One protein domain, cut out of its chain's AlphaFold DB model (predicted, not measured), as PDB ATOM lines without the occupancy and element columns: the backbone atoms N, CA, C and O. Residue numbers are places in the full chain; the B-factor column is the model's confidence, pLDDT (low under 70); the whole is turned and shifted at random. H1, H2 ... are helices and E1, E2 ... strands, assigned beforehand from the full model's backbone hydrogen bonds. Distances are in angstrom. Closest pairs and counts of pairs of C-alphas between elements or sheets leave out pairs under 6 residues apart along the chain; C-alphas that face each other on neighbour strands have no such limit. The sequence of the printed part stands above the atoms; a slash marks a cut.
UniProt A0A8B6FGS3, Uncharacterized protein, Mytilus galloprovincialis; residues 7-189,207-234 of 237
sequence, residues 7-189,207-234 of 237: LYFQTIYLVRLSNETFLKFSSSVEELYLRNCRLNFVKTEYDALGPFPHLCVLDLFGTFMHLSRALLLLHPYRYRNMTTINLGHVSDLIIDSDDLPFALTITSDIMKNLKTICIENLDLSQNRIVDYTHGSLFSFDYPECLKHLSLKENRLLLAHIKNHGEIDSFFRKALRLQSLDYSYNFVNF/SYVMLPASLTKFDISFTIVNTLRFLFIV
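Overview. This is residues 7 to 189 and 207 to 234 of the 237 residues of an uncharacterized protein of Mytilus galloprovincialis (UniProt A0A8B6FGS3). A solenoid of little regular structure has one curved wall of parallel strands, E1 E2 E3 E4 E6 E8 E9 E10, with loops, H1 to H4 and parallel E5 and E7 behind it. Ten named strands and four named helices hold 67 of the 211 printed residues, class mixed. The whole is compact, radius of gyration of the C-alphas 17.0 A, spanning 53 by 33 by 26 A.

Arrangement. In the twisted sheet, E4, residues 81 to 86, is parallel to E6, 118 to 123; N 82 and O 118 are 2.9 A apart. H2, residues 67 to 72, touches H3, 108 to 111; the closest C-alphas, 68 and 110, are 5.8 A apart. Every O i to N i+4 pair is within hydrogen-bond range in H2, 7 of 9 in H4, 161 to 173.

Along the chain. E1, residues 7 to 10, begins at C-alpha (-3.290, 45.848, 93.790); E10, 217 to 219, ends at (-30.689, 52.423, 107.555).

Size, cuts and confidence. Across the cut, residues 190 to 206, C-alphas 189 and 207 are 19.5 A apart. Confidence is low at, among others, residues 224 to 232.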
ATOM      1  N   LEU A   7      -3.663  47.181  93.344       96.00
ATOM      2  CA  LEU A   7      -3.290  45.848  93.790       96.00
ATOM      3  C   LEU A   7      -4.506  45.152  94.368       96.00
ATOM      4  O   LEU A   7      -5.212  45.701  95.212       96.00
ATOM      5  N   TYR A   8      -4.743  43.937  93.897       96.00
ATOM      6  CA  TYR A   8      -5.884  43.147  94.305       96.00
ATOM      7  C   TYR A   8      -5.422  41.757  94.708       96.00
ATOM      8  O   TYR A   8      -4.896  41.002  93.891       96.00
ATOM      9  N   PHE A   9      -5.642  41.434  95.972       93.94
ATOM     10  CA  PHE A   9      -5.422  40.125  96.549       93.94
ATOM     11  C   PHE A   9      -6.747  39.652  97.132       93.94
ATOM     12  O   PHE A   9      -7.429  40.395  97.843       93.94
ATOM     13  N   GLN A  10      -7.112  38.417  96.817       91.94
ATOM     14  CA  GLN A  10      -8.341  37.820  97.302       91.94
ATOM     15  C   GLN A  10      -8.088  36.388  97.743       91.94
ATOM     16  O   GLN A  10      -7.466  35.619  97.013       91.94
ATOM     17  N   THR A  11      -8.592  36.045  98.928       88.56
ATOM     18  CA  THR A  11      -8.553  34.671  99.457       88.56
ATOM     19  C   THR A  11      -7.125  34.122  99.559       88.56
ATOM     20  O   THR A  11      -6.860  32.955  99.279       88.56
ATOM     21  N   ILE A  12      -6.180  34.975  99.965       88.06
ATOM     22  CA  ILE A  12      -4.784  34.583 100.192       88.06
ATOM     23  C   ILE A  12      -4.556  34.331 101.676       88.06
ATOM     24  O   ILE A  12      -5.075  35.046 102.532       88.06
ATOM     25  N   TYR A  13      -3.751  33.322 101.984       85.25
ATOM     26  CA  TYR A  13      -3.230  33.127 103.327       85.25
ATOM     27  C   TYR A  13      -1.921  33.902 103.479       85.25
ATOM     28  O   TYR A  13      -0.927  33.582 102.825       85.25
ATOM     29  N   LEU A  14      -1.926  34.941 104.308       80.88
ATOM     30  CA  LEU A  14      -0.756  35.776 104.553       80.88
ATOM     31  C   LEU A  14      -0.281  35.532 105.985       80.88
ATOM     32  O   LEU A  14      -1.020  35.743 106.936       80.88
ATOM     33  N   VAL A  15       0.967  35.082 106.132       77.56
ATOM     34  CA  VAL A  15       1.562  34.754 107.444       77.56
ATOM     35  C   VAL A  15       2.114  35.995 108.149       77.56
ATOM     36  O   VAL A  15       2.158  36.054 109.377       77.56
ATOM     37  N   ARG A  16       2.536  37.008 107.384       82.12
ATOM     38  CA  ARG A  16       3.068  38.267 107.911       82.12
ATOM     39  C   ARG A  16       2.711  39.438 107.001       82.12
ATOM     40  O   ARG A  16       2.832  39.321 105.782       82.12
ATOM     41  N   LEU A  17       2.331  40.559 107.612       85.69
ATOM     42  CA  LEU A  17       2.154  41.848 106.952       85.69
ATOM     43  C   LEU A  17       3.169  42.829 107.551       85.69
ATOM     44  O   LEU A  17       2.963  43.385 108.631       85.69
ATOM     45  N   SER A  18       4.296  42.976 106.866       86.56
ATOM     46  CA  SER A  18       5.380  43.900 107.205       86.56
ATOM     47  C   SER A  18       5.595  44.894 106.074       86.56
ATOM     48  O   SER A  18       5.035  44.751 104.985       86.56
ATOM     49  N   ASN A  19       6.440  45.895 106.308       80.75
ATOM     50  CA  ASN A  19       6.882  46.782 105.232       80.75
ATOM     51  C   ASN A  19       7.511  45.988 104.062       80.75
ATOM     52  O   ASN A  19       7.249  46.289 102.899       80.75
ATOM     53  N   GLU A  20       8.251  44.914 104.361       87.88
ATOM     54  CA  GLU A  20       8.873  44.010 103.387       87.88
ATOM     55  C   GLU A  20       7.873  43.332 102.453       87.88
ATOM     56  O   GLU A  20       8.197  43.133 101.279       87.88
ATOM     57  N   THR A  21       6.651  43.044 102.925       88.19
ATOM     58  CA  THR A  21       5.583  42.435 102.114       88.19
ATOM     59  C   THR A  21       5.342  43.230 100.830       88.19
ATOM     60  O   THR A  21       5.057  42.642  99.785       88.19
ATOM     61  N   PHE A  22       5.497  44.557 100.886       90.75
ATOM     62  CA  PHE A  22       5.181  45.444  99.773       90.75
ATOM     63  C   PHE A  22       6.380  46.165  99.142       90.75
ATOM     64  O   PHE A  22       6.202  46.857  98.140       90.75
ATOM     65  N   LEU A  23       7.610  45.964  99.635       88.50
ATOM     66  CA  LEU A  23       8.806  46.698  99.173       88.50
ATOM     67  C   LEU A  23       9.091  46.586  97.665       88.50
ATOM     68  O   LEU A  23       9.732  47.467  97.096       88.50
ATOM     69  N   LYS A  24       8.672  45.495  97.013       89.69
ATOM     70  CA  LYS A  24       8.907  45.263  95.574       89.69
ATOM     71  C   LYS A  24       7.769  45.749  94.675       89.69
ATOM     72  O   LYS A  24       7.897  45.679  93.453       89.69
ATOM     73  N   PHE A  25       6.671  46.233  95.251       91.44
ATOM     74  CA  PHE A  25       5.557  46.778  94.486       91.44
ATOM     75  C   PHE A  25       5.787  48.246  94.129       91.44
ATOM     76  O   PHE A  25       6.647  48.931  94.677       91.44
ATOM     77  N   SER A  26       5.016  48.733  93.160       92.62
ATOM     78  CA  SER A  26       5.114  50.122  92.733       92.62
ATOM     79  C   SER A  26       4.575  51.068  93.806       92.62
ATOM     80  O   SER A  26       3.461  50.883  94.290       92.62
ATOM     81  N   SER A  27       5.313  52.135  94.112       94.25
ATOM     82  CA  SER A  27       4.861  53.187  95.035       94.25
ATOM     83  C   SER A  27       3.715  54.042  94.480       94.25
ATOM     84  O   SER A  27       3.092  54.792  95.225       94.25
ATOM     85  N   SER A  28       3.402  53.925  93.182       95.81
ATOM     86  CA  SER A  28       2.267  54.600  92.540       95.81
ATOM     87  C   SER A  28       0.918  53.923  92.776       95.81
ATOM     88  O   SER A  28      -0.062  54.302  92.138       95.81
ATOM     89  N   VAL A  29       0.870  52.880  93.604       97.38
ATOM     90  CA  VAL A  29      -0.385  52.218  93.953       97.38
ATOM     91  C   VAL A  29      -1.250  53.181  94.765       97.38
ATOM     92  O   VAL A  29      -0.815  53.757  95.759       97.38
ATOM     93  N   GLU A  30      -2.482  53.338  94.304       98.00
ATOM     94  CA  GLU A  30      -3.528  54.179  94.879       98.00
ATOM     95  C   GLU A  30      -4.640  53.332  95.510       98.00
ATOM     96  O   GLU A  30      -5.313  53.779  96.435       98.00
ATOM     97  N   GLU A  31      -4.806  52.084  95.067       98.50
ATOM     98  CA  GLU A  31      -5.825  51.183  95.595       98.50
ATOM     99  C   GLU A  31      -5.238  49.823  95.990       98.50
ATOM    100  O   GLU A  31      -4.595  49.153  95.176       98.50
ATOM    101  N   LEU A  32      -5.519  49.386  97.217       97.56
ATOM    102  CA  LEU A  32      -5.105  48.098  97.762       97.56
ATOM    103  C   LEU A  32      -6.320  47.353  98.309       97.56
ATOM    104  O   LEU A  32      -7.010  47.833  99.206       97.56
ATOM    105  N   TYR A  33      -6.529  46.147  97.792       97.62
ATOM    106  CA  TYR A  33      -7.575  45.236  98.236       97.62
ATOM    107  C   TYR A  33      -6.928  43.950  98.753       97.62
ATOM    108  O   TYR A  33      -6.199  43.290  98.015       97.62
ATOM    109  N   LEU A  34      -7.205  43.597 100.007       95.06
ATOM    110  CA  LEU A  34      -6.793  42.366 100.689       95.06
ATOM    111  C   LEU A  34      -8.036  41.574 101.134       95.06
ATOM    112  O   LEU A  34      -8.134  41.121 102.269       95.06
ATOM    113  N   ARG A  35      -9.028  41.434 100.251       94.62
ATOM    114  CA  ARG A  35     -10.349  40.899 100.609       94.62
ATOM    115  C   ARG A  35     -10.301  39.410 100.930       94.62
ATOM    116  O   ARG A  35      -9.812  38.609 100.134       94.62
ATOM    117  N   ASN A  36     -10.894  39.014 102.050       92.94
ATOM    118  CA  ASN A  36     -10.924  37.628 102.521       92.94
ATOM    119  C   ASN A  36      -9.525  36.997 102.646       92.94
ATOM    120  O   ASN A  36      -9.385  35.772 102.591       92.94
ATOM    121  N   CYS A  37      -8.474  37.817 102.753       90.88
ATOM    122  CA  CYS A  37      -7.123  37.334 102.982       90.88
ATOM    123  C   CYS A  37      -6.973  37.021 104.467       90.88
ATOM    124  O   CYS A  37      -7.066  37.924 105.288       90.88
ATOM    125  N   ARG A  38      -6.749  35.757 104.825       84.94
ATOM    126  CA  ARG A  38      -6.674  35.353 106.234       84.94
ATOM    127  C   ARG A  38      -5.385  35.892 106.858       84.94
ATOM    128  O   ARG A  38      -4.297  35.497 106.436       84.94
ATOM    129  N   LEU A  39      -5.540  36.775 107.845       77.94
ATOM    130  CA  LEU A  39      -4.472  37.455 108.590       77.94
ATOM    131  C   LEU A  39      -4.500  37.141 110.101       77.94
ATOM    132  O   LEU A  39      -3.815  37.787 110.891       77.94
ATOM    133  N   ASN A  40      -5.261  36.134 110.519       65.81
ATOM    134  CA  ASN A  40      -5.559  35.810 111.921       65.81
ATOM    135  C   ASN A  40      -4.355  35.419 112.792       65.81
ATOM    136  O   ASN A  40      -4.461  35.453 114.013       65.81
ATOM    137  N   PHE A  41      -3.203  35.100 112.198       58.88
ATOM    138  CA  PHE A  41      -1.972  34.749 112.923       58.88
ATOM    139  C   PHE A  41      -0.850  35.786 112.760       58.88
ATOM    140  O   PHE A  41       0.319  35.509 113.038       58.88
ATOM    141  N   VAL A  42      -1.180  36.975 112.255       61.47
ATOM    142  CA  VAL A  42      -0.189  37.894 111.694       61.47
ATOM    143  C   VAL A  42       0.298  38.922 112.707       61.47
ATOM    144  O   VAL A  42      -0.453  39.768 113.192       61.47
ATOM    145  N   LYS A  43       1.622  38.957 112.911       70.75
ATOM    146  CA  LYS A  43       2.296  40.170 113.386       70.75
ATOM    147  C   LYS A  43       2.171  41.240 112.303       70.75
ATOM    148  O   LYS A  43       2.779  41.122 111.240       70.75
ATOM    149  N   THR A  44       1.367  42.255 112.587       78.38
ATOM    150  CA  THR A  44       1.192  43.413 111.713       78.38
ATOM    151  C   THR A  44       2.119  44.526 112.173       78.38
ATOM    152  O   THR A  44       2.026  44.980 113.315       78.38
ATOM    153  N   GLU A  45       3.018  44.964 111.297       85.31
ATOM    154  CA  GLU A  45       3.852  46.130 111.575       85.31
ATOM    155  C   GLU A  45       3.070  47.424 111.376       85.31
ATOM    156  O   GLU A  45       2.267  47.564 110.455       85.31
ATOM    157  N   TYR A  46       3.360  48.397 112.233       83.12
ATOM    158  CA  TYR A  46       2.702  49.700 112.240       83.12
ATOM    159  C   TYR A  46       2.850  50.469 110.915       83.12
ATOM    160  O   TYR A  46       1.975  51.245 110.552       83.12
ATOM    161  N   ASP A  47       3.939  50.227 110.184       87.19
ATOM    162  CA  ASP A  47       4.265  50.890 108.917       87.19
ATOM    163  C   ASP A  47       4.187  49.931 107.716       87.19
ATOM    164  O   ASP A  47       4.813  50.154 106.682       87.19
ATOM    165  N   ALA A  48       3.424  48.835 107.834       92.00
ATOM    166  CA  ALA A  48       3.368  47.824 106.779       92.00
ATOM    167  C   ALA A  48       2.873  48.385 105.434       92.00
ATOM    168  O   ALA A  48       3.285  47.904 104.383       92.00
ATOM    169  N   LEU A  49       2.037  49.430 105.451       94.94
ATOM    170  CA  LEU A  49       1.545  50.103 104.244       94.94
ATOM    171  C   LEU A  49       2.413  51.298 103.794       94.94
ATOM    172  O   LEU A  49       2.104  51.933 102.787       94.94
ATOM    173  N   GLY A  50       3.526  51.576 104.482       94.25
ATOM    174  CA  GLY A  50       4.472  52.648 104.146       94.25
ATOM    175  C   GLY A  50       4.945  52.674 102.677       94.25
ATOM    176  O   GLY A  50       5.070  53.766 102.117       94.25
ATOM    177  N   PRO A  51       5.132  51.524 101.991       95.25
ATOM    178  CA  PRO A  51       5.497  51.498 100.570       95.25
ATOM    179  C   PRO A  51       4.474  52.114  99.597       95.25
ATOM    180  O   PRO A  51       4.825  52.367  98.442       95.25
ATOM    181  N   PHE A  52       3.232  52.378 100.024       96.06
ATOM    182  CA  PHE A  52       2.168  52.938  99.182       96.06
ATOM    183  C   PHE A  52       1.784  54.361  99.610       96.06
ATOM    184  O   PHE A  52       0.702  54.571 100.160       96.06
ATOM    185  N   PRO A  53       2.624  55.378  99.346       95.38
ATOM    186  CA  PRO A  53       2.370  56.751  99.776       95.38
ATOM    187  C   PRO A  53       1.211  57.431  99.033       95.38
ATOM    188  O   PRO A  53       0.826  58.527  99.417       95.38
ATOM    189  N   HIS A  54       0.654  56.846  97.977       96.88
ATOM    190  CA  HIS A  54      -0.468  57.437  97.238       96.88
ATOM    191  C   HIS A  54      -1.789  56.699  97.463       96.88
ATOM    192  O   HIS A  54      -2.767  56.982  96.774       96.88
ATOM    193  N   LEU A  55      -1.832  55.776  98.430       98.06
ATOM    194  CA  LEU A  55      -3.015  54.978  98.710       98.06
ATOM    195  C   LEU A  55      -4.199  55.862  99.132       98.06
ATOM    196  O   LEU A  55      -4.134  56.574 100.132       98.06
ATOM    197  N   CYS A  56      -5.291  55.779  98.379       98.38
ATOM    198  CA  CYS A  56      -6.561  56.442  98.657       98.38
ATOM    199  C   CYS A  56      -7.709  55.442  98.871       98.38
ATOM    200  O   CYS A  56      -8.745  55.816  99.423       98.38
ATOM    201  N   VAL A  57      -7.530  54.175  98.484       98.75
ATOM    202  CA  VAL A  57      -8.478  53.085  98.745       98.75
ATOM    203  C   VAL A  57      -7.766  51.943  99.455       98.75
ATOM    204  O   VAL A  57      -6.839  51.346  98.907       98.75
ATOM    205  N   LEU A  58      -8.239  51.619 100.656       98.50
ATOM    206  CA  LEU A  58      -7.828  50.445 101.414       98.50
ATOM    207  C   LEU A  58      -9.048  49.578 101.709       98.50
ATOM    208  O   LEU A  58      -9.999  50.029 102.347       98.50
ATOM    209  N   ASP A  59      -9.000  48.325 101.275       98.38
ATOM    210  CA  ASP A  59     -10.049  47.350 101.539       98.38
ATOM    211  C   ASP A  59      -9.473  46.095 102.194       98.38
ATOM    212  O   ASP A  59      -8.741  45.328 101.565       98.38
ATOM    213  N   LEU A  60      -9.806  45.909 103.470       96.62
ATOM    214  CA  LEU A  60      -9.398  44.783 104.306       96.62
ATOM    215  C   LEU A  60     -10.577  43.868 104.644       96.62
ATOM    216  O   LEU A  60     -10.493  43.113 105.614       96.62
ATOM    217  N   PHE A  61     -11.677  43.933 103.890       96.38
ATOM    218  CA  PHE A  61     -12.895  43.214 104.245       96.38
ATOM    219  C   PHE A  61     -12.640  41.715 104.441       96.38
ATOM    220  O   PHE A  61     -12.026  41.073 103.584       96.38
ATOM    221  N   GLY A  62     -13.126  41.149 105.547       93.94
ATOM    222  CA  GLY A  62     -13.033  39.709 105.814       93.94
ATOM    223  C   GLY A  62     -11.609  39.200 106.060       93.94
ATOM    224  O   GLY A  62     -11.326  38.029 105.814       93.94
ATOM    225  N   THR A  63     -10.674  40.061 106.475       92.25
ATOM    226  CA  THR A  63      -9.275  39.644 106.695       92.25
ATOM    227  C   THR A  63      -9.037  38.876 107.990       92.25
ATOM    228  O   THR A  63      -8.032  38.175 108.108       92.25
ATOM    229  N   PHE A  64      -9.944  38.986 108.963       88.81
ATOM    230  CA  PHE A  64      -9.800  38.350 110.274       88.81
ATOM    231  C   PHE A  64      -8.460  38.716 110.950       88.81
ATOM    232  O   PHE A  64      -7.686  37.832 111.282       88.81
ATOM    233  N   MET A  65      -8.134  40.002 111.128       88.19
ATOM    234  CA  MET A  65      -6.905  40.456 111.812       88.19
ATOM    235  C   MET A  65      -7.130  41.143 113.170       88.19
ATOM    236  O   MET A  65      -6.161  41.519 113.824       88.19
ATOM    237  N   HIS A  66      -8.387  41.317 113.583       90.81
ATOM    238  CA  HIS A  66      -8.845  42.206 114.657       90.81
ATOM    239  C   HIS A  66      -8.787  43.706 114.303       90.81
ATOM    240  O   HIS A  66      -7.771  44.239 113.845       90.81
ATOM    241  N   LEU A  67      -9.884  44.425 114.562       93.31
ATOM    242  CA  LEU A  67     -10.068  45.829 114.176       93.31
ATOM    243  C   LEU A  67      -8.996  46.762 114.755       93.31
ATOM    244  O   LEU A  67      -8.492  47.625 114.039       93.31
ATOM    245  N   SER A  68      -8.585  46.572 116.014       91.25
ATOM    246  CA  SER A  68      -7.529  47.403 116.614       91.25
ATOM    247  C   SER A  68      -6.209  47.323 115.839       91.25
ATOM    248  O   SER A  68      -5.523  48.332 115.693       91.25
ATOM    249  N   ARG A  69      -5.868  46.155 115.276       90.06
ATOM    250  CA  ARG A  69      -4.669  45.964 114.448       90.06
ATOM    251  C   ARG A  69      -4.857  46.550 113.055       90.06
ATOM    252  O   ARG A  69      -3.944  47.198 112.551       90.06
ATOM    253  N   ALA A  70      -6.040  46.389 112.467       93.50
ATOM    254  CA  ALA A  70      -6.367  46.990 111.177       93.50
ATOM    255  C   ALA A  70      -6.257  48.526 111.210       93.50
ATOM    256  O   ALA A  70      -5.722  49.135 110.289       93.50
ATOM    257  N   LEU A  71      -6.674  49.165 112.307       94.88
ATOM    258  CA  LEU A  71      -6.570  50.619 112.488       94.88
ATOM    259  C   LEU A  71      -5.122  51.111 112.662       94.88
ATOM    260  O   LEU A  71      -4.800  52.250 112.313       94.88
ATOM    261  N   LEU A  72      -4.216  50.261 113.156       92.25
ATOM    262  CA  LEU A  72      -2.790  50.593 113.242       92.25
ATOM    263  C   LEU A  72      -2.149  50.737 111.857       92.25
ATOM    264  O   LEU A  72      -1.300  51.612 111.692       92.25
ATOM    265  N   LEU A  73      -2.607  49.972 110.859       94.00
ATOM    266  CA  LEU A  73      -2.122  50.057 109.473       94.00
ATOM    267  C   LEU A  73      -2.339  51.429 108.829       94.00
ATOM    268  O   LEU A  73      -1.701  51.749 107.830       94.00
ATOM    269  N   LEU A  74      -3.233  52.243 109.392       96.12
ATOM    270  CA  LEU A  74      -3.555  53.574 108.888       96.12
ATOM    271  C   LEU A  74      -2.516  54.634 109.264       96.12
ATOM    272  O   LEU A  74      -2.609  55.773 108.810       96.12
ATOM    273  N   HIS A  75      -1.525  54.291 110.089       95.62
ATOM    274  CA  HIS A  75      -0.486  55.220 110.518       95.62
ATOM    275  C   HIS A  75       0.190  56.025 109.389       95.62
ATOM    276  O   HIS A  75       0.336  57.241 109.565       95.62
ATOM    277  N   PRO A  76       0.576  55.425 108.242       95.69
ATOM    278  CA  PRO A  76       1.242  56.158 107.162       95.69
ATOM    279  C   PRO A  76       0.340  57.218 106.506       95.69
ATOM    280  O   PRO A  76       0.822  58.095 105.787       95.69
ATOM    281  N   TYR A  77      -0.971  57.140 106.754       97.06
ATOM    282  CA  TYR A  77      -2.007  57.941 106.104       97.06
ATOM    283  C   TYR A  77      -2.623  59.010 107.004       97.06
ATOM    284  O   TYR A  77      -3.569  59.678 106.589       97.06
ATOM    285  N   ARG A  78      -2.083  59.218 108.210       96.12
ATOM    286  CA  ARG A  78      -2.499  60.329 109.080       96.12
ATOM    287  C   ARG A  78      -2.406  61.668 108.346       96.12
ATOM    288  O   ARG A  78      -1.426  61.913 107.638       96.12
ATOM    289  N   TYR A  79      -3.403  62.529 108.547       97.06
ATOM    290  CA  TYR A  79      -3.511  63.850 107.909       97.06
ATOM    291  C   TYR A  79      -3.562  63.807 106.375       97.06
ATOM    292  O   TYR A  79      -3.121  64.740 105.702       97.06
ATOM    293  N   ARG A  80      -4.070  62.709 105.802       96.88
ATOM    294  CA  ARG A  80      -4.269  62.562 104.355       96.88
ATOM    295  C   ARG A  80      -5.739  62.399 104.006       96.88
ATOM    296  O   ARG A  80      -6.583  62.156 104.866       96.88
ATOM    297  N   ASN A  81      -6.006  62.504 102.710       98.19
ATOM    298  CA  ASN A  81      -7.318  62.245 102.145       98.19
ATOM    299  C   ASN A  81      -7.365  60.805 101.639       98.19
ATOM    300  O   ASN A  81      -6.501  60.392 100.862       98.19
ATOM    301  N   MET A  82      -8.389  60.060 102.042       98.69
ATOM    302  CA  MET A  82      -8.679  58.731 101.515       98.69
ATOM    303  C   MET A  82     -10.114  58.687 101.000       98.69
ATOM    304  O   MET A  82     -11.046  59.184 101.627       98.69
ATOM    305  N   THR A  83     -10.312  58.071  99.843       98.75
ATOM    306  CA  THR A  83     -11.652  57.873  99.295       98.75
ATOM    307  C   THR A  83     -12.372  56.774 100.061       98.75
ATOM    308  O   THR A  83     -13.530  56.943 100.420       98.75
ATOM    309  N   THR A  84     -11.707  55.644 100.325       98.81
ATOM    310  CA  THR A  84     -12.355  54.493 100.967       98.81
ATOM    311  C   THR A  84     -11.432  53.804 101.958       98.81
ATOM    312  O   THR A  84     -10.297  53.461 101.628       98.81
ATOM    313  N   ILE A  85     -11.964  53.546 103.149       98.81
ATOM    314  CA  ILE A  85     -11.400  52.633 104.138       98.81
ATOM    315  C   ILE A  85     -12.487  51.615 104.476       98.81
ATOM    316  O   ILE A  85     -13.476  51.936 105.135       98.81
ATOM    317  N   ASN A  86     -12.309  50.385 104.003       98.75
ATOM    318  CA  ASN A  86     -13.213  49.280 104.285       98.75
ATOM    319  C   ASN A  86     -12.551  48.309 105.265       98.75
ATOM    320  O   ASN A  86     -11.655  47.551 104.892       98.75
ATOM    321  N   LEU A  87     -13.005  48.353 106.515       97.81
ATOM    322  CA  LEU A  87     -12.611  47.452 107.594       97.81
ATOM    323  C   LEU A  87     -13.797  46.580 108.021       97.81
ATOM    324  O   LEU A  87     -13.865  46.172 109.176       97.81
ATOM    325  N   GLY A  88     -14.750  46.305 107.129       97.06
ATOM    326  CA  GLY A  88     -15.868  45.422 107.440       97.06
ATOM    327  C   GLY A  88     -15.388  44.000 107.756       97.06
ATOM    328  O   GLY A  88     -14.561  43.443 107.033       97.06
ATOM    329  N   HIS A  89     -15.906  43.400 108.826       94.94
ATOM    330  CA  HIS A  89     -15.640  42.000 109.180       94.94
ATOM    331  C   HIS A  89     -14.139  41.669 109.337       94.94
ATOM    332  O   HIS A  89     -13.665  40.615 108.907       94.94
ATOM    333  N   VAL A  90     -13.352  42.578 109.926       93.31
ATOM    334  CA  VAL A  90     -11.927  42.317 110.208       93.31
ATOM    335  C   VAL A  90     -11.704  41.656 111.567       93.31
ATOM    336  O   VAL A  90     -10.653  41.051 111.769       93.31
ATOM    337  N   SER A  91     -12.665  41.741 112.488       89.81
ATOM    338  CA  SER A  91     -12.672  40.996 113.756       89.81
ATOM    339  C   SER A  91     -13.550  39.746 113.655       89.81
ATOM    340  O   SER A  91     -14.679  39.830 113.179       89.81
ATOM    341  N   ASP A  92     -13.063  38.607 114.150       84.44
ATOM    342  CA  ASP A  92     -13.800  37.336 114.193       84.44
ATOM    343  C   ASP A  92     -13.533  36.576 115.504       84.44
ATOM    344  O   ASP A  92     -12.509  36.799 116.153       84.44
ATOM    345  N   LEU A  93     -14.459  35.684 115.881       81.50
ATOM    346  CA  LEU A  93     -14.400  34.845 117.090       81.50
ATOM    347  C   LEU A  93     -13.113  34.022 117.179       81.50
ATOM    348  O   LEU A  93     -12.656  33.712 118.272       81.50
ATOM    349  N   ILE A  94     -12.520  33.666 116.039       79.12
ATOM    350  CA  ILE A  94     -11.303  32.849 115.979       79.12
ATOM    351  C   ILE A  94     -10.091  33.552 116.630       79.12
ATOM    352  O   ILE A  94      -9.119  32.882 116.969       79.12
ATOM    353  N   ILE A  95     -10.128  34.878 116.808       73.75
ATOM    354  CA  ILE A  95      -9.003  35.699 117.305       73.75
ATOM    355  C   ILE A  95      -9.218  36.126 118.772       73.75
ATOM    356  O   ILE A  95      -8.426  36.892 119.314       73.75
ATOM    357  N   ASP A  96     -10.279  35.634 119.421       78.56
ATOM    358  CA  ASP A  96     -10.652  36.029 120.781       78.56
ATOM    359  C   ASP A  96      -9.564  35.661 121.800       78.56
ATOM    360  O   ASP A  96      -9.220  34.492 121.993       78.56
ATOM    361  N   SER A  97      -8.994  36.683 122.431       79.00
ATOM    362  CA  SER A  97      -7.957  36.567 123.459       79.00
ATOM    363  C   SER A  97      -8.009  37.776 124.388       79.00
ATOM    364  O   SER A  97      -8.571  38.805 124.020       79.00
ATOM    365  N   ASP A  98      -7.369  37.691 125.555       75.69
ATOM    366  CA  ASP A  98      -7.338  38.800 126.522       75.69
ATOM    367  C   ASP A  98      -6.801  40.113 125.910       75.69
ATOM    368  O   ASP A  98      -7.291  41.198 126.225       75.69
ATOM    369  N   ASP A  99      -5.842  40.022 124.979       75.25
ATOM    370  CA  ASP A  99      -5.245  41.175 124.289       75.25
ATOM    371  C   ASP A  99      -6.073  41.684 123.093       75.25
ATOM    372  O   ASP A  99      -5.906  42.826 122.649       75.25
ATOM    373  N   LEU A 100      -6.918  40.829 122.515       79.69
ATOM    374  CA  LEU A 100      -7.723  41.089 121.318       79.69
ATOM    375  C   LEU A 100      -9.129  40.504 121.524       79.69
ATOM    376  O   LEU A 100      -9.475  39.497 120.898       79.69
ATOM    377  N   PRO A 101      -9.927  41.103 122.424       81.06
ATOM    378  CA  PRO A 101     -11.219  40.554 122.788       81.06
ATOM    379  C   PRO A 101     -12.190  40.647 121.616       81.06
ATOM    380  O   PRO A 101     -12.293  41.668 120.931       81.06
ATOM    381  N   PHE A 102     -12.975  39.594 121.424       80.19
ATOM    382  CA  PHE A 102     -13.988  39.540 120.376       80.19
ATOM    383  C   PHE A 102     -15.038  40.655 120.497       80.19
ATOM    384  O   PHE A 102     -15.537  41.155 119.490       80.19
ATOM    385  N   ALA A 103     -15.385  41.050 121.724       87.19
ATOM    386  CA  ALA A 103     -16.209  42.222 121.996       87.19
ATOM    387  C   ALA A 103     -15.311  43.451 122.181       87.19
ATOM    388  O   ALA A 103     -14.513  43.501 123.115       87.19
ATOM    389  N   LEU A 104     -15.465  44.454 121.314       89.50
ATOM    390  CA  LEU A 104     -14.549  45.593 121.272       89.50
ATOM    391  C   LEU A 104     -15.204  46.891 121.752       89.50
ATOM    392  O   LEU A 104     -16.196  47.346 121.178       89.50
ATOM    393  N   THR A 105     -14.586  47.530 122.745       91.88
ATOM    394  CA  THR A 105     -14.849  48.932 123.089       91.88
ATOM    395  C   THR A 105     -13.859  49.826 122.353       91.88
ATOM    396  O   THR A 105     -12.646  49.675 122.496       91.88
ATOM    397  N   ILE A 106     -14.362  50.771 121.561       93.69
ATOM    398  CA  ILE A 106     -13.520  51.706 120.811       93.69
ATOM    399  C   ILE A 106     -12.996  52.794 121.750       93.69
ATOM    400  O   ILE A 106     -13.761  53.454 122.446       93.69
ATOM    401  N   THR A 107     -11.680  52.994 121.762       94.56
ATOM    402  CA  THR A 107     -11.015  54.028 122.565       94.56
ATOM    403  C   THR A 107     -10.362  55.083 121.678       94.56
ATOM    404  O   THR A 107     -10.155  54.878 120.476       94.56
ATOM    405  N   SER A 108     -10.014  56.230 122.263       93.94
ATOM    406  CA  SER A 108      -9.285  57.297 121.567       93.94
ATOM    407  C   SER A 108      -7.939  56.811 121.012       93.94
ATOM    408  O   SER A 108      -7.563  57.189 119.902       93.94
ATOM    409  N   ASP A 109      -7.255  55.922 121.733       94.31
ATOM    410  CA  ASP A 109      -5.989  55.319 121.308       94.31
ATOM    411  C   ASP A 109      -6.157  54.385 120.106       94.31
ATOM    412  O   ASP A 109      -5.338  54.418 119.184       94.31
ATOM    413  N   ILE A 110      -7.237  53.595 120.071       93.44
ATOM    414  CA  ILE A 110      -7.575  52.732 118.928       93.44
ATOM    415  C   ILE A 110      -7.875  53.585 117.685       93.44
ATOM    416  O   ILE A 110      -7.438  53.265 116.581       93.44
ATOM    417  N   MET A 111      -8.566  54.713 117.869       95.94
ATOM    418  CA  MET A 111      -8.961  55.621 116.787       95.94
ATOM    419  C   MET A 111      -7.882  56.631 116.383       95.94
ATOM    420  O   MET A 111      -8.077  57.356 115.406       95.94
ATOM    421  N   LYS A 112      -6.743  56.690 117.089       95.94
ATOM    422  CA  LYS A 112      -5.756  57.783 116.981       95.94
ATOM    423  C   LYS A 112      -5.284  58.073 115.556       95.94
ATOM    424  O   LYS A 112      -5.016  59.223 115.232       95.94
ATOM    425  N   ASN A 113      -5.170  57.036 114.725       96.75
ATOM    426  CA  ASN A 113      -4.768  57.180 113.329       96.75
ATOM    427  C   ASN A 113      -5.970  57.569 112.466       96.75
ATOM    428  O   ASN A 113      -5.917  58.581 111.774       96.75
ATOM    429  N   LEU A 114      -7.058  56.798 112.557       97.56
ATOM    430  CA  LEU A 114      -8.252  56.952 111.728       97.56
ATOM    431  C   LEU A 114      -8.886  58.345 111.853       97.56
ATOM    432  O   LEU A 114      -9.250  58.934 110.840       97.56
ATOM    433  N   LYS A 115      -8.965  58.897 113.071       97.06
ATOM    434  CA  LYS A 115      -9.620  60.192 113.323       97.06
ATOM    435  C   LYS A 115      -8.973  61.375 112.588       97.06
ATOM    436  O   LYS A 115      -9.654  62.360 112.328       97.06
ATOM    437  N   THR A 116      -7.691  61.254 112.238       97.88
ATOM    438  CA  THR A 116      -6.896  62.304 111.572       97.88
ATOM    439  C   THR A 116      -6.982  62.259 110.044       97.88
ATOM    440  O   THR A 116      -6.319  63.043 109.366       97.88
ATOM    441  N   ILE A 117      -7.723  61.307 109.472       98.38
ATOM    442  CA  ILE A 117      -7.818  61.108 108.023       98.38
ATOM    443  C   ILE A 117      -9.131  61.723 107.536       98.38
ATOM    444  O   ILE A 117     -10.197  61.456 108.086       98.38
ATOM    445  N   CYS A 118      -9.065  62.521 106.472       98.38
ATOM    446  CA  CYS A 118     -10.249  62.995 105.758       98.38
ATOM    447  C   CYS A 118     -10.738  61.866 104.836       98.38
ATOM    448  O   CYS A 118     -10.125  61.587 103.804       98.38
ATOM    449  N   ILE A 119     -11.804  61.168 105.239       98.50
ATOM    450  CA  ILE A 119     -12.289  59.945 104.578       98.50
ATOM    451  C   ILE A 119     -13.673  60.179 103.994       98.50
ATOM    452  O   ILE A 119     -14.532  60.709 104.690       98.50
ATOM    453  N   GLU A 120     -13.918  59.742 102.757       98.81
ATOM    454  CA  GLU A 120     -15.263  59.811 102.171       98.81
ATOM    455  C   GLU A 120     -16.132  58.605 102.554       98.81
ATOM    456  O   GLU A 120     -17.279  58.781 102.965       98.81
ATOM    457  N   ASN A 121     -15.584  57.390 102.450       98.88
ATOM    458  CA  ASN A 121     -16.310  56.142 102.680       98.88
ATOM    459  C   ASN A 121     -15.622  55.322 103.769       98.88
ATOM    460  O   ASN A 121     -14.495  54.859 103.579       98.88
ATOM    461  N   LEU A 122     -16.309  55.124 104.891       98.81
ATOM    462  CA  LEU A 122     -15.818  54.336 106.013       98.81
ATOM    463  C   LEU A 122     -16.777  53.186 106.319       98.81
ATOM    464  O   LEU A 122     -17.956  53.406 106.608       98.81
ATOM    465  N   ASP A 123     -16.247  51.967 106.307       98.75
ATOM    466  CA  ASP A 123     -16.975  50.774 106.729       98.75
ATOM    467  C   ASP A 123     -16.297  50.127 107.939       98.75
ATOM    468  O   ASP A 123     -15.163  49.654 107.854       98.75
ATOM    469  N   LEU A 124     -17.005  50.132 109.068       97.81
ATOM    470  CA  LEU A 124     -16.639  49.454 110.311       97.81
ATOM    471  C   LEU A 124     -17.661  48.356 110.660       97.81
ATOM    472  O   LEU A 124     -17.774  47.957 111.825       97.81
ATOM    473  N   SER A 125     -18.433  47.877 109.684       96.81
ATOM    474  CA  SER A 125     -19.449  46.849 109.899       96.81
ATOM    475  C   SER A 125     -18.874  45.524 110.395       96.81
ATOM    476  O   SER A 125     -17.707  45.204 110.177       96.81
ATOM    477  N   GLN A 126     -19.713  44.732 111.065       94.62
ATOM    478  CA  GLN A 126     -19.393  43.354 111.463       94.62
ATOM    479  C   GLN A 126     -18.127  43.213 112.332       94.62
ATOM    480  O   GLN A 126     -17.517  42.150 112.367       94.62
ATOM    481  N   ASN A 127     -17.736  44.254 113.074       93.94
ATOM    482  CA  ASN A 127     -16.549  44.227 113.940       93.94
ATOM    483  C   ASN A 127     -16.860  44.024 115.420       93.94
ATOM    484  O   ASN A 127     -15.957  44.109 116.249       93.94
ATOM    485  N   ARG A 128     -18.131  43.762 115.752       89.94
ATOM    486  CA  ARG A 128     -18.593  43.490 117.123       89.94
ATOM    487  C   ARG A 128     -18.239  44.609 118.101       89.94
ATOM    488  O   ARG A 128     -17.993  44.363 119.280       89.94
ATOM    489  N   ILE A 129     -18.270  45.842 117.609       92.62
ATOM    490  CA  ILE A 129     -18.161  47.028 118.449       92.62
ATOM    491  C   ILE A 129     -19.351  47.015 119.409       92.62
ATOM    492  O   ILE A 129     -20.495  46.950 118.953       92.62
ATOM    493  N   VAL A 130     -19.082  47.024 120.713       89.94
ATOM    494  CA  VAL A 130     -20.112  46.998 121.768       89.94
ATOM    495  C   VAL A 130     -20.313  48.365 122.411       89.94
ATOM    496  O   VAL A 130     -21.434  48.713 122.766       89.94
ATOM    497  N   ASP A 131     -19.245  49.151 122.531       89.56
ATOM    498  CA  ASP A 131     -19.259  50.459 123.183       89.56
ATOM    499  C   ASP A 131     -18.098  51.324 122.667       89.56
ATOM    500  O   ASP A 131     -17.259  50.875 121.874       89.56
ATOM    501  N   TYR A 132     -18.037  52.576 123.107       91.56
ATOM    502  CA  TYR A 132     -16.940  53.487 122.829       91.56
ATOM    503  C   TYR A 132     -16.770  54.522 123.947       91.56
ATOM    504  O   TYR A 132     -17.730  54.994 124.558       91.56
ATOM    505  N   THR A 133     -15.521  54.904 124.210       91.94
ATOM    506  CA  THR A 133     -15.205  55.940 125.198       91.94
ATOM    507  C   THR A 133     -15.451  57.329 124.621       91.94
ATOM    508  O   THR A 133     -15.354  57.524 123.408       91.94
ATOM    509  N   HIS A 134     -15.673  58.329 125.473       89.75
ATOM    510  CA  HIS A 134     -15.715  59.716 125.012       89.75
ATOM    511  C   HIS A 134     -14.432  60.084 124.242       89.75
ATOM    512  O   HIS A 134     -13.333  59.668 124.625       89.75
ATOM    513  N   GLY A 135     -14.561  60.849 123.157       90.94
ATOM    514  CA  GLY A 135     -13.408  61.285 122.367       90.94
ATOM    515  C   GLY A 135     -12.876  60.228 121.391       90.94
ATOM    516  O   GLY A 135     -11.693  60.275 121.042       90.94
ATOM    517  N   SER A 136     -13.696  59.244 120.992       94.12
ATOM    518  CA  SER A 136     -13.252  58.102 120.175       94.12
ATOM    519  C   SER A 136     -14.026  57.933 118.858       94.12
ATOM    520  O   SER A 136     -13.682  58.587 117.877       94.12
ATOM    521  N   LEU A 137     -15.039  57.061 118.798       94.25
ATOM    522  CA  LEU A 137     -15.687  56.601 117.563       94.25
ATOM    523  C   LEU A 137     -16.294  57.734 116.720       94.25
ATOM    524  O   LEU A 137     -16.281  57.635 115.497       94.25
ATOM    525  N   PHE A 138     -16.792  58.801 117.348       94.50
ATOM    526  CA  PHE A 138     -17.424  59.940 116.665       94.50
ATOM    527  C   PHE A 138     -16.603  61.233 116.765       94.50
ATOM    528  O   PHE A 138     -17.079  62.310 116.417       94.50
ATOM    529  N   SER A 139     -15.343  61.139 117.183       94.75
ATOM    530  CA  SER A 139     -14.447  62.283 117.377       94.75
ATOM    531  C   SER A 139     -13.423  62.417 116.246       94.75
ATOM    532  O   SER A 139     -12.215  62.410 116.478       94.75
ATOM    533  N   PHE A 140     -13.913  62.507 115.007       96.62
ATOM    534  CA  PHE A 140     -13.081  62.773 113.829       96.62
ATOM    535  C   PHE A 140     -12.602  64.229 113.802       96.62
ATOM    536  O   PHE A 140     -13.349  65.134 114.178       96.62
ATOM    537  N   ASP A 141     -11.392  64.451 113.284       97.75
ATOM    538  CA  ASP A 141     -10.845  65.795 113.059       97.75
ATOM    539  C   ASP A 141     -11.466  66.450 111.809       97.75
ATOM    540  O   ASP A 141     -11.600  67.669 111.762       97.75
ATOM    541  N   TYR A 142     -11.892  65.630 110.835       97.56
ATOM    542  CA  TYR A 142     -12.480  66.053 109.553       97.56
ATOM    543  C   TYR A 142     -13.825  65.353 109.245       97.56
ATOM    544  O   TYR A 142     -13.963  64.691 108.206       97.56
ATOM    545  N   PRO A 143     -14.836  65.422 110.135       97.69
ATOM    546  CA  PRO A 143     -16.133  64.769 109.926       97.69
ATOM    547  C   PRO A 143     -16.855  65.261 108.659       97.69
ATOM    548  O   PRO A 143     -17.648  64.525 108.075       97.69
ATOM    549  N   GLU A 144     -16.569  66.478 108.192       97.94
ATOM    550  CA  GLU A 144     -17.132  67.068 106.978       97.94
ATOM    551  C   GLU A 144     -16.722  66.346 105.686       97.94
ATOM    552  O   GLU A 144     -17.367  66.541 104.655       97.94
ATOM    553  N   CYS A 145     -15.674  65.517 105.717       98.44
ATOM    554  CA  CYS A 145     -15.262  64.710 104.570       98.44
ATOM    555  C   CYS A 145     -16.160  63.487 104.345       98.44
ATOM    556  O   CYS A 145     -16.295  63.033 103.205       98.44
ATOM    557  N   LEU A 146     -16.788  62.981 105.409       98.56
ATOM    558  CA  LEU A 146     -17.489  61.705 105.399       98.56
ATOM    559  C   LEU A 146     -18.798  61.794 104.614       98.56
ATOM    560  O   LEU A 146     -19.667  62.611 104.917       98.56
ATOM    561  N   LYS A 147     -18.941  60.928 103.610       98.75
ATOM    562  CA  LYS A 147     -20.146  60.773 102.783       98.75
ATOM    563  C   LYS A 147     -20.911  59.510 103.146       98.75
ATOM    564  O   LYS A 147     -22.139  59.544 103.223       98.75
ATOM    565  N   HIS A 148     -20.199  58.416 103.398       98.81
ATOM    566  CA  HIS A 148     -20.794  57.117 103.680       98.81
ATOM    567  C   HIS A 148     -20.163  56.514 104.936       98.81
ATOM    568  O   HIS A 148     -18.951  56.308 104.989       98.81
ATOM    569  N   LEU A 149     -20.999  56.228 105.936       98.50
ATOM    570  CA  LEU A 149     -20.606  55.553 107.169       98.50
ATOM    571  C   LEU A 149     -21.422  54.276 107.347       98.50
ATOM    572  O   LEU A 149     -22.653  54.322 107.387       98.50
ATOM    573  N   SER A 150     -20.735  53.149 107.497       98.25
ATOM    574  CA  SER A 150     -21.342  51.865 107.834       98.25
ATOM    575  C   SER A 150     -20.859  51.391 109.202       98.25
ATOM    576  O   SER A 150     -19.670  51.174 109.433       98.25
ATOM    577  N   LEU A 151     -21.815  51.236 110.114       95.94
ATOM    578  CA  LEU A 151     -21.687  50.649 111.448       95.94
ATOM    579  C   LEU A 151     -22.574  49.399 111.583       95.94
ATOM    580  O   LEU A 151     -22.860  48.953 112.697       95.94
ATOM    581  N   LYS A 152     -23.028  48.844 110.458       94.56
ATOM    582  CA  LYS A 152     -23.937  47.700 110.370       94.56
ATOM    583  C   LYS A 152     -23.424  46.467 111.126       94.56
ATOM    584  O   LYS A 152     -22.223  46.208 111.165       94.56
ATOM    585  N   GLU A 153     -24.339  45.673 111.685       93.06
ATOM    586  CA  GLU A 153     -24.043  44.363 112.302       93.06
ATOM    587  C   GLU A 153     -23.006  44.405 113.446       93.06
ATOM    588  O   GLU A 153     -22.297  43.431 113.727       93.06
ATOM    589  N   ASN A 154     -22.931  45.538 114.144       92.25
ATOM    590  CA  ASN A 154     -22.232  45.648 115.418       92.25
ATOM    591  C   ASN A 154     -23.194  45.340 116.589       92.25
ATOM    592  O   ASN A 154     -24.293  44.807 116.415       92.25
ATOM    593  N   ARG A 155     -22.746  45.593 117.817       87.50
ATOM    594  CA  ARG A 155     -23.532  45.460 119.057       87.50
ATOM    595  C   ARG A 155     -23.549  46.782 119.825       87.50
ATOM    596  O   ARG A 155     -23.691  46.807 121.041       87.50
ATOM    597  N   LEU A 156     -23.351  47.869 119.089       84.38
ATOM    598  CA  LEU A 156     -23.173  49.204 119.616       84.38
ATOM    599  C   LEU A 156     -24.541  49.814 119.884       84.38
ATOM    600  O   LEU A 156     -25.388  49.742 119.000       84.38
ATOM    601  N   LEU A 157     -24.742  50.479 121.023       79.88
ATOM    602  CA  LEU A 157     -25.863  51.402 121.221       79.88
ATOM    603  C   LEU A 157     -25.412  52.824 120.877       79.88
ATOM    604  O   LEU A 157     -24.614  53.407 121.602       79.88
ATOM    605  N   LEU A 158     -25.926  53.375 119.774       74.38
ATOM    606  CA  LEU A 158     -25.505  54.679 119.263       74.38
ATOM    607  C   LEU A 158     -25.821  55.778 120.287       74.38
ATOM    608  O   LEU A 158     -24.921  56.348 120.878       74.38
ATOM    609  N   ALA A 159     -27.093  56.028 120.591       66.81
ATOM    610  CA  ALA A 159     -27.502  57.130 121.461       66.81
ATOM    611  C   ALA A 159     -27.516  56.759 122.960       66.81
ATOM    612  O   ALA A 159     -28.554  56.838 123.619       66.81
ATOM    613  N   HIS A 160     -26.372  56.356 123.520       69.31
ATOM    614  CA  HIS A 160     -26.230  56.245 124.974       69.31
ATOM    615  C   HIS A 160     -26.135  57.652 125.601       69.31
ATOM    616  O   HIS A 160     -25.363  58.485 125.126       69.31
ATOM    617  N   ILE A 161     -26.875  57.924 126.688       64.88
ATOM    618  CA  ILE A 161     -26.962  59.259 127.332       64.88
ATOM    619  C   ILE A 161     -25.578  59.874 127.584       64.88
ATOM    620  O   ILE A 161     -25.357  61.051 127.307       64.88
ATOM    621  N   LYS A 162     -24.622  59.056 128.044       72.31
ATOM    622  CA  LYS A 162     -23.242  59.483 128.337       72.31
ATOM    623  C   LYS A 162     -22.507  60.089 127.132       72.31
ATOM    624  O   LYS A 162     -21.652  60.943 127.329       72.31
ATOM    625  N   ASN A 163     -22.858  59.686 125.911       76.19
ATOM    626  CA  ASN A 163     -22.161  60.082 124.687       76.19
ATOM    627  C   ASN A 163     -23.021  60.966 123.765       76.19
ATOM    628  O   ASN A 163     -22.586  61.311 122.666       76.19
ATOM    629  N   HIS A 164     -24.222  61.373 124.199       81.69
ATOM    630  CA  HIS A 164     -25.166  62.131 123.370       81.69
ATOM    631  C   HIS A 164     -24.557  63.425 122.805       81.69
ATOM    632  O   HIS A 164     -24.707  63.715 121.620       81.69
ATOM    633  N   GLY A 165     -23.832  64.190 123.629       84.50
ATOM    634  CA  GLY A 165     -23.206  65.447 123.199       84.50
ATOM    635  C   GLY A 165     -22.134  65.263 122.118       84.50
ATOM    636  O   GLY A 165     -22.039  66.077 121.202       84.50
ATOM    637  N   GLU A 166     -21.356  64.178 122.183       88.69
ATOM    638  CA  GLU A 166     -20.351  63.854 121.162       88.69
ATOM    639  C   GLU A 166     -21.015  63.491 119.833       88.69
ATOM    640  O   GLU A 166     -20.608  63.981 118.783       88.69
ATOM    641  N   ILE A 167     -22.080  62.691 119.887       89.94
ATOM    642  CA  ILE A 167     -22.818  62.269 118.697       89.94
ATOM    643  C   ILE A 167     -23.502  63.452 118.013       89.94
ATOM    644  O   ILE A 167     -23.394  63.602 116.797       89.94
ATOM    645  N   ASP A 168     -24.187  64.306 118.779       89.31
ATOM    646  CA  ASP A 168     -24.834  65.499 118.224       89.31
ATOM    647  C   ASP A 168     -23.791  66.449 117.607       89.31
ATOM    648  O   ASP A 168     -23.971  66.942 116.494       89.31
ATOM    649  N   SER A 169     -22.645  66.636 118.275       92.00
ATOM    650  CA  SER A 169     -21.516  67.413 117.745       92.00
ATOM    651  C   SER A 169     -20.976  66.832 116.434       92.00
ATOM    652  O   SER A 169     -20.754  67.578 115.478       92.00
ATOM    653  N   PHE A 170     -20.810  65.509 116.351       95.12
ATOM    654  CA  PHE A 170     -20.377  64.824 115.136       95.12
ATOM    655  C   PHE A 170     -21.346  65.058 113.977       95.12
ATOM    656  O   PHE A 170     -20.934  65.544 112.923       95.12
ATOM    657  N   PHE A 171     -22.639  64.776 114.165       94.62
ATOM    658  CA  PHE A 171     -23.620  64.880 113.083       94.62
ATOM    659  C   PHE A 171     -23.846  66.317 112.607       94.62
ATOM    660  O   PHE A 171     -24.050  66.527 111.411       94.62
ATOM    661  N   ARG A 172     -23.715  67.320 113.488       94.19
ATOM    662  CA  ARG A 172     -23.720  68.737 113.082       94.19
ATOM    663  C   ARG A 172     -22.538  69.104 112.186       94.19
ATOM    664  O   ARG A 172     -22.683  69.971 111.328       94.19
ATOM    665  N   LYS A 173     -21.376  68.476 112.388       96.69
ATOM    666  CA  LYS A 173     -20.154  68.738 111.609       96.69
ATOM    667  C   LYS A 173     -20.027  67.852 110.367       96.69
ATOM    668  O   LYS A 173     -19.340  68.233 109.424       96.69
ATOM    669  N   ALA A 174     -20.711  66.709 110.321       97.19
ATOM    670  CA  ALA A 174     -20.718  65.777 109.194       97.19
ATOM    671  C   ALA A 174     -21.576  66.285 108.013       97.19
ATOM    672  O   ALA A 174     -22.509  65.631 107.548       97.19
ATOM    673  N   LEU A 175     -21.259  67.484 107.513       96.81
ATOM    674  CA  LEU A 175     -22.070  68.241 106.554       96.81
ATOM    675  C   LEU A 175     -22.275  67.531 105.208       96.81
ATOM    676  O   LEU A 175     -23.219  67.855 104.489       96.81
ATOM    677  N   ARG A 176     -21.421  66.567 104.854       97.94
ATOM    678  CA  ARG A 176     -21.495  65.813 103.592       97.94
ATOM    679  C   ARG A 176     -22.015  64.385 103.752       97.94
ATOM    680  O   ARG A 176     -22.048  63.674 102.752       97.94
ATOM    681  N   LEU A 177     -22.438  63.975 104.949       98.38
ATOM    682  CA  LEU A 177     -22.886  62.608 105.200       98.38
ATOM    683  C   LEU A 177     -24.190  62.323 104.447       98.38
ATOM    684  O   LEU A 177     -25.245  62.839 104.790       98.38
ATOM    685  N   GLN A 178     -24.111  61.472 103.429       98.44
ATOM    686  CA  GLN A 178     -25.223  61.091 102.557       98.44
ATOM    687  C   GLN A 178     -25.872  59.777 102.980       98.44
ATOM    688  O   GLN A 178     -27.086  59.612 102.818       98.44
ATOM    689  N   SER A 179     -25.083  58.841 103.517       98.25
ATOM    690  CA  SER A 179     -25.610  57.577 104.023       98.25
ATOM    691  C   SER A 179     -25.010  57.159 105.357       98.25
ATOM    692  O   SER A 179     -23.789  57.124 105.513       98.25
ATOM    693  N   LEU A 180     -25.889  56.736 106.259       96.50
ATOM    694  CA  LEU A 180     -25.552  56.057 107.501       96.50
ATOM    695  C   LEU A 180     -26.246  54.694 107.517       96.50
ATOM    696  O   LEU A 180     -27.474  54.630 107.481       96.50
ATOM    697  N   ASP A 181     -25.462  53.622 107.571       95.75
ATOM    698  CA  ASP A 181     -25.972  52.269 107.783       95.75
ATOM    699  C   ASP A 181     -25.661  51.819 109.209       95.75
ATOM    700  O   ASP A 181     -24.509  51.607 109.583       95.75
ATOM    701  N   TYR A 182     -26.706  51.708 110.016       92.12
ATOM    702  CA  TYR A 182     -26.670  51.255 111.398       92.12
ATOM    703  C   TYR A 182     -27.579  50.026 111.598       92.12
ATOM    704  O   TYR A 182     -27.944  49.670 112.722       92.12
ATOM    705  N   SER A 183     -27.938  49.347 110.507       90.62
ATOM    706  CA  SER A 183     -28.816  48.179 110.527       90.62
ATOM    707  C   SER A 183     -28.207  46.987 111.275       90.62
ATOM    708  O   SER A 183     -26.988  46.878 111.437       90.62
ATOM    709  N   TYR A 184     -29.067  46.081 111.749       89.50
ATOM    710  CA  TYR A 184     -28.696  44.833 112.435       89.50
ATOM    711  C   TYR A 184     -27.779  45.021 113.656       89.50
ATOM    712  O   TYR A 184     -27.022  44.118 114.021       89.50
ATOM    713  N   ASN A 185     -27.823  46.189 114.300       86.25
ATOM    714  CA  ASN A 185     -27.139  46.381 115.571       86.25
ATOM    715  C   ASN A 185     -27.955  45.725 116.692       86.25
ATOM    716  O   ASN A 185     -29.061  46.160 117.022       86.25
ATOM    717  N   PHE A 186     -27.410  44.656 117.276       72.31
ATOM    718  CA  PHE A 186     -28.047  43.928 118.374       72.31
ATOM    719  C   PHE A 186     -27.672  44.574 119.706       72.31
ATOM    720  O   PHE A 186     -26.684  44.194 120.337       72.31
ATOM    721  N   VAL A 187     -28.455  45.562 120.130       65.56
ATOM    722  CA  VAL A 187     -28.334  46.151 121.465       65.56
ATOM    723  C   VAL A 187     -29.032  45.217 122.447       65.56
ATOM    724  O   VAL A 187     -30.256  45.114 122.451       65.56
ATOM    725  N   ASN A 188     -28.270  44.479 123.252       53.28
ATOM    726  CA  ASN A 188     -28.874  43.592 124.239       53.28
ATOM    727  C   ASN A 188     -29.429  44.437 125.402       53.28
ATOM    728  O   ASN A 188     -28.683  45.142 126.077       53.28
ATOM    729  N   PHE A 189     -30.741  44.359 125.629       43.41
ATOM    730  CA  PHE A 189     -31.532  45.179 126.564       43.41
ATOM    731  C   PHE A 189     -31.158  45.019 128.053       43.41
ATOM    732  O   PHE A 189     -31.705  45.709 128.907       43.41
ATOM    733  N   SER A 207     -33.877  64.282 124.486       65.81
ATOM    734  CA  SER A 207     -32.539  64.455 123.917       65.81
ATOM    735  C   SER A 207     -32.544  63.842 122.522       65.81
ATOM    736  O   SER A 207     -32.450  62.628 122.374       65.81
ATOM    737  N   TYR A 208     -32.772  64.679 121.512       74.25
ATOM    738  CA  TYR A 208     -32.738  64.278 120.110       74.25
ATOM    739  C   TYR A 208     -31.355  64.569 119.522       74.25
ATOM    740  O   TYR A 208     -30.791  65.641 119.750       74.25
ATOM    741  N   VAL A 209     -30.861  63.649 118.702       82.12
ATOM    742  CA  VAL A 209     -29.701  63.828 117.834       82.12
ATOM    743  C   VAL A 209     -30.177  64.405 116.505       82.12
ATOM    744  O   VAL A 209     -31.017  63.815 115.812       82.12
ATOM    745  N   MET A 210     -29.625  65.557 116.131       86.81
ATOM    746  CA  MET A 210     -29.908  66.178 114.840       86.81
ATOM    747  C   MET A 210     -29.035  65.549 113.757       86.81
ATOM    748  O   MET A 210     -27.811  65.660 113.793       86.81
ATOM    749  N   LEU A 211     -29.663  64.903 112.776       91.06
ATOM    750  CA  LEU A 211     -28.968  64.343 111.619       91.06
ATOM    751  C   LEU A 211     -28.677  65.444 110.580       91.06
ATOM    752  O   LEU A 211     -29.456  66.394 110.460       91.06
ATOM    753  N   PRO A 212     -27.580  65.345 109.807       92.75
ATOM    754  CA  PRO A 212     -27.239  66.370 108.828       92.75
ATOM    755  C   PRO A 212     -28.256  66.402 107.680       92.75
ATOM    756  O   PRO A 212     -28.730  65.366 107.216       92.75
ATOM    757  N   ALA A 213     -28.554  67.596 107.161       93.50
ATOM    758  CA  ALA A 213     -29.511  67.792 106.060       93.50
ATOM    759  C   ALA A 213     -29.077  67.149 104.723       93.50
ATOM    760  O   ALA A 213     -29.866  67.060 103.778       93.50
ATOM    761  N   SER A 214     -27.809  66.745 104.619       96.38
ATOM    762  CA  SER A 214     -27.259  65.992 103.493       96.38
ATOM    763  C   SER A 214     -27.600  64.502 103.531       96.38
ATOM    764  O   SER A 214     -27.449  63.843 102.501       96.38
ATOM    765  N   LEU A 215     -28.100  63.980 104.657       96.31
ATOM    766  CA  LEU A 215     -28.397  62.563 104.825       96.31
ATOM    767  C   LEU A 215     -29.611  62.162 103.984       96.31
ATOM    768  O   LEU A 215     -30.749  62.520 104.279       96.31
ATOM    769  N   THR A 216     -29.363  61.383 102.933       95.81
ATOM    770  CA  THR A 216     -30.401  60.861 102.032       95.81
ATOM    771  C   THR A 216     -30.792  59.421 102.341       95.81
ATOM    772  O   THR A 216     -31.874  58.987 101.957       95.81
ATOM    773  N   LYS A 217     -29.924  58.668 103.029       95.69
ATOM    774  CA  LYS A 217     -30.176  57.279 103.420       95.69
ATOM    775  C   LYS A 217     -29.781  57.062 104.878       95.69
ATOM    776  O   LYS A 217     -28.617  57.216 105.232       95.69
ATOM    777  N   PHE A 218     -30.737  56.648 105.698       93.06
ATOM    778  CA  PHE A 218     -30.485  56.204 107.064       93.06
ATOM    779  C   PHE A 218     -31.093  54.819 107.254       93.06
ATOM    780  O   PHE A 218     -32.316  54.678 107.262       93.06
ATOM    781  N   ASP A 219     -30.245  53.797 107.347       91.44
ATOM    782  CA  ASP A 219     -30.689  52.423 107.555       91.44
ATOM    783  C   ASP A 219     -30.559  52.042 109.031       91.44
ATOM    784  O   ASP A 219     -29.466  52.023 109.593       91.44
ATOM    785  N   ILE A 220     -31.699  51.754 109.654       88.31
ATOM    786  CA  ILE A 220     -31.823  51.258 111.033       88.31
ATOM    787  C   ILE A 220     -32.638  49.961 111.080       88.31
ATOM    788  O   ILE A 220     -33.244  49.623 112.099       88.31
ATOM    789  N   SER A 221     -32.742  49.267 109.943       85.62
ATOM    790  CA  SER A 221     -33.497  48.024 109.847       85.62
ATOM    791  C   SER A 221     -32.923  46.959 110.782       85.62
ATOM    792  O   SER A 221     -31.718  46.891 111.015       85.62
ATOM    793  N   PHE A 222     -33.805  46.135 111.356       80.38
ATOM    794  CA  PHE A 222     -33.438  45.029 112.254       80.38
ATOM    795  C   PHE A 222     -32.627  45.424 113.502       80.38
ATOM    796  O   PHE A 222     -31.999  44.575 114.130       80.38
ATOM    797  N   THR A 223     -32.678  46.694 113.905       72.81
ATOM    798  CA  THR A 223     -32.150  47.152 115.192       72.81
ATOM    799  C   THR A 223     -33.214  46.948 116.275       72.81
ATOM    800  O   THR A 223     -34.291  47.548 116.227       72.81
ATOM    801  N   ILE A 224     -32.932  46.078 117.250       60.25
ATOM    802  CA  ILE A 224     -33.874  45.688 118.316       60.25
ATOM    803  C   ILE A 224     -33.837  46.726 119.444       60.25
ATOM    804  O   ILE A 224     -33.312  46.473 120.519       60.25
ATOM    805  N   VAL A 225     -34.359  47.931 119.195       58.19
ATOM    806  CA  VAL A 225     -34.615  48.924 120.253       58.19
ATOM    807  C   VAL A 225     -35.861  49.730 119.887       58.19
ATOM    808  O   VAL A 225     -35.833  50.547 118.965       58.19
ATOM    809  N   ASN A 226     -36.955  49.545 120.632       46.25
ATOM    810  CA  ASN A 226     -38.192  50.326 120.462       46.25
ATOM    811  C   ASN A 226     -37.976  51.841 120.699       46.25
ATOM    812  O   ASN A 226     -38.731  52.666 120.190       46.25
ATOM    813  N   THR A 227     -36.911  52.208 121.414       50.69
ATOM    814  CA  THR A 227     -36.568  53.568 121.857       50.69
ATOM    815  C   THR A 227     -35.776  54.397 120.832       50.69
ATOM    816  O   THR A 227     -35.828  55.623 120.876       50.69
ATOM    817  N   LEU A 228     -35.079  53.779 119.862       53.06
ATOM    818  CA  LEU A 228     -34.215  54.522 118.919       53.06
ATOM    819  C   LEU A 228     -34.994  55.369 117.905       53.06
ATOM    820  O   LEU A 228     -34.486  56.391 117.443       53.06
ATOM    821  N   ARG A 229     -36.238  54.992 117.579       49.12
ATOM    822  CA  ARG A 229     -37.066  55.742 116.615       49.12
ATOM    823  C   ARG A 229     -37.393  57.163 117.075       49.12
ATOM    824  O   ARG A 229     -37.697  58.001 116.237       49.12
ATOM    825  N   PHE A 230     -37.301  57.438 118.375       49.31
ATOM    826  CA  PHE A 230     -37.613  58.744 118.950       49.31
ATOM    827  C   PHE A 230     -36.379  59.628 119.169       49.31
ATOM    828  O   PHE A 230     -36.532  60.731 119.671       49.31
ATOM    829  N   LEU A 231     -35.171  59.178 118.808       64.81
ATOM    830  CA  LEU A 231     -33.925  59.887 119.135       64.81
ATOM    831  C   LEU A 231     -33.291  60.626 117.955       64.81
ATOM    832  O   LEU A 231     -32.367  61.396 118.176       64.81
ATOM    833  N   PHE A 232     -33.773  60.444 116.724       69.50
ATOM    834  CA  PHE A 232     -33.178  61.074 115.544       69.50
ATOM    835  C   PHE A 232     -34.176  61.961 114.813       69.50
ATOM    836  O   PHE A 232     -35.274  61.525 114.468       69.50
ATOM    837  N   ILE A 233     -33.765  63.197 114.528       73.19
ATOM    838  CA  ILE A 233     -34.539  64.142 113.725       73.19
ATOM    839  C   ILE A 233     -33.734  64.475 112.474       73.19
ATOM    840  O   ILE A 233     -32.604  64.954 112.558       73.19
ATOM    841  N   VAL A 234     -34.335  64.233 111.307       72.06
ATOM    842  CA  VAL A 234     -33.821  64.737 110.029       72.06
ATOM    843  C   VAL A 234     -34.497  66.087 109.761       72.06
ATOM    844  O   VAL A 234     -35.728  66.127 109.664       72.06
TER     845      VAL A 234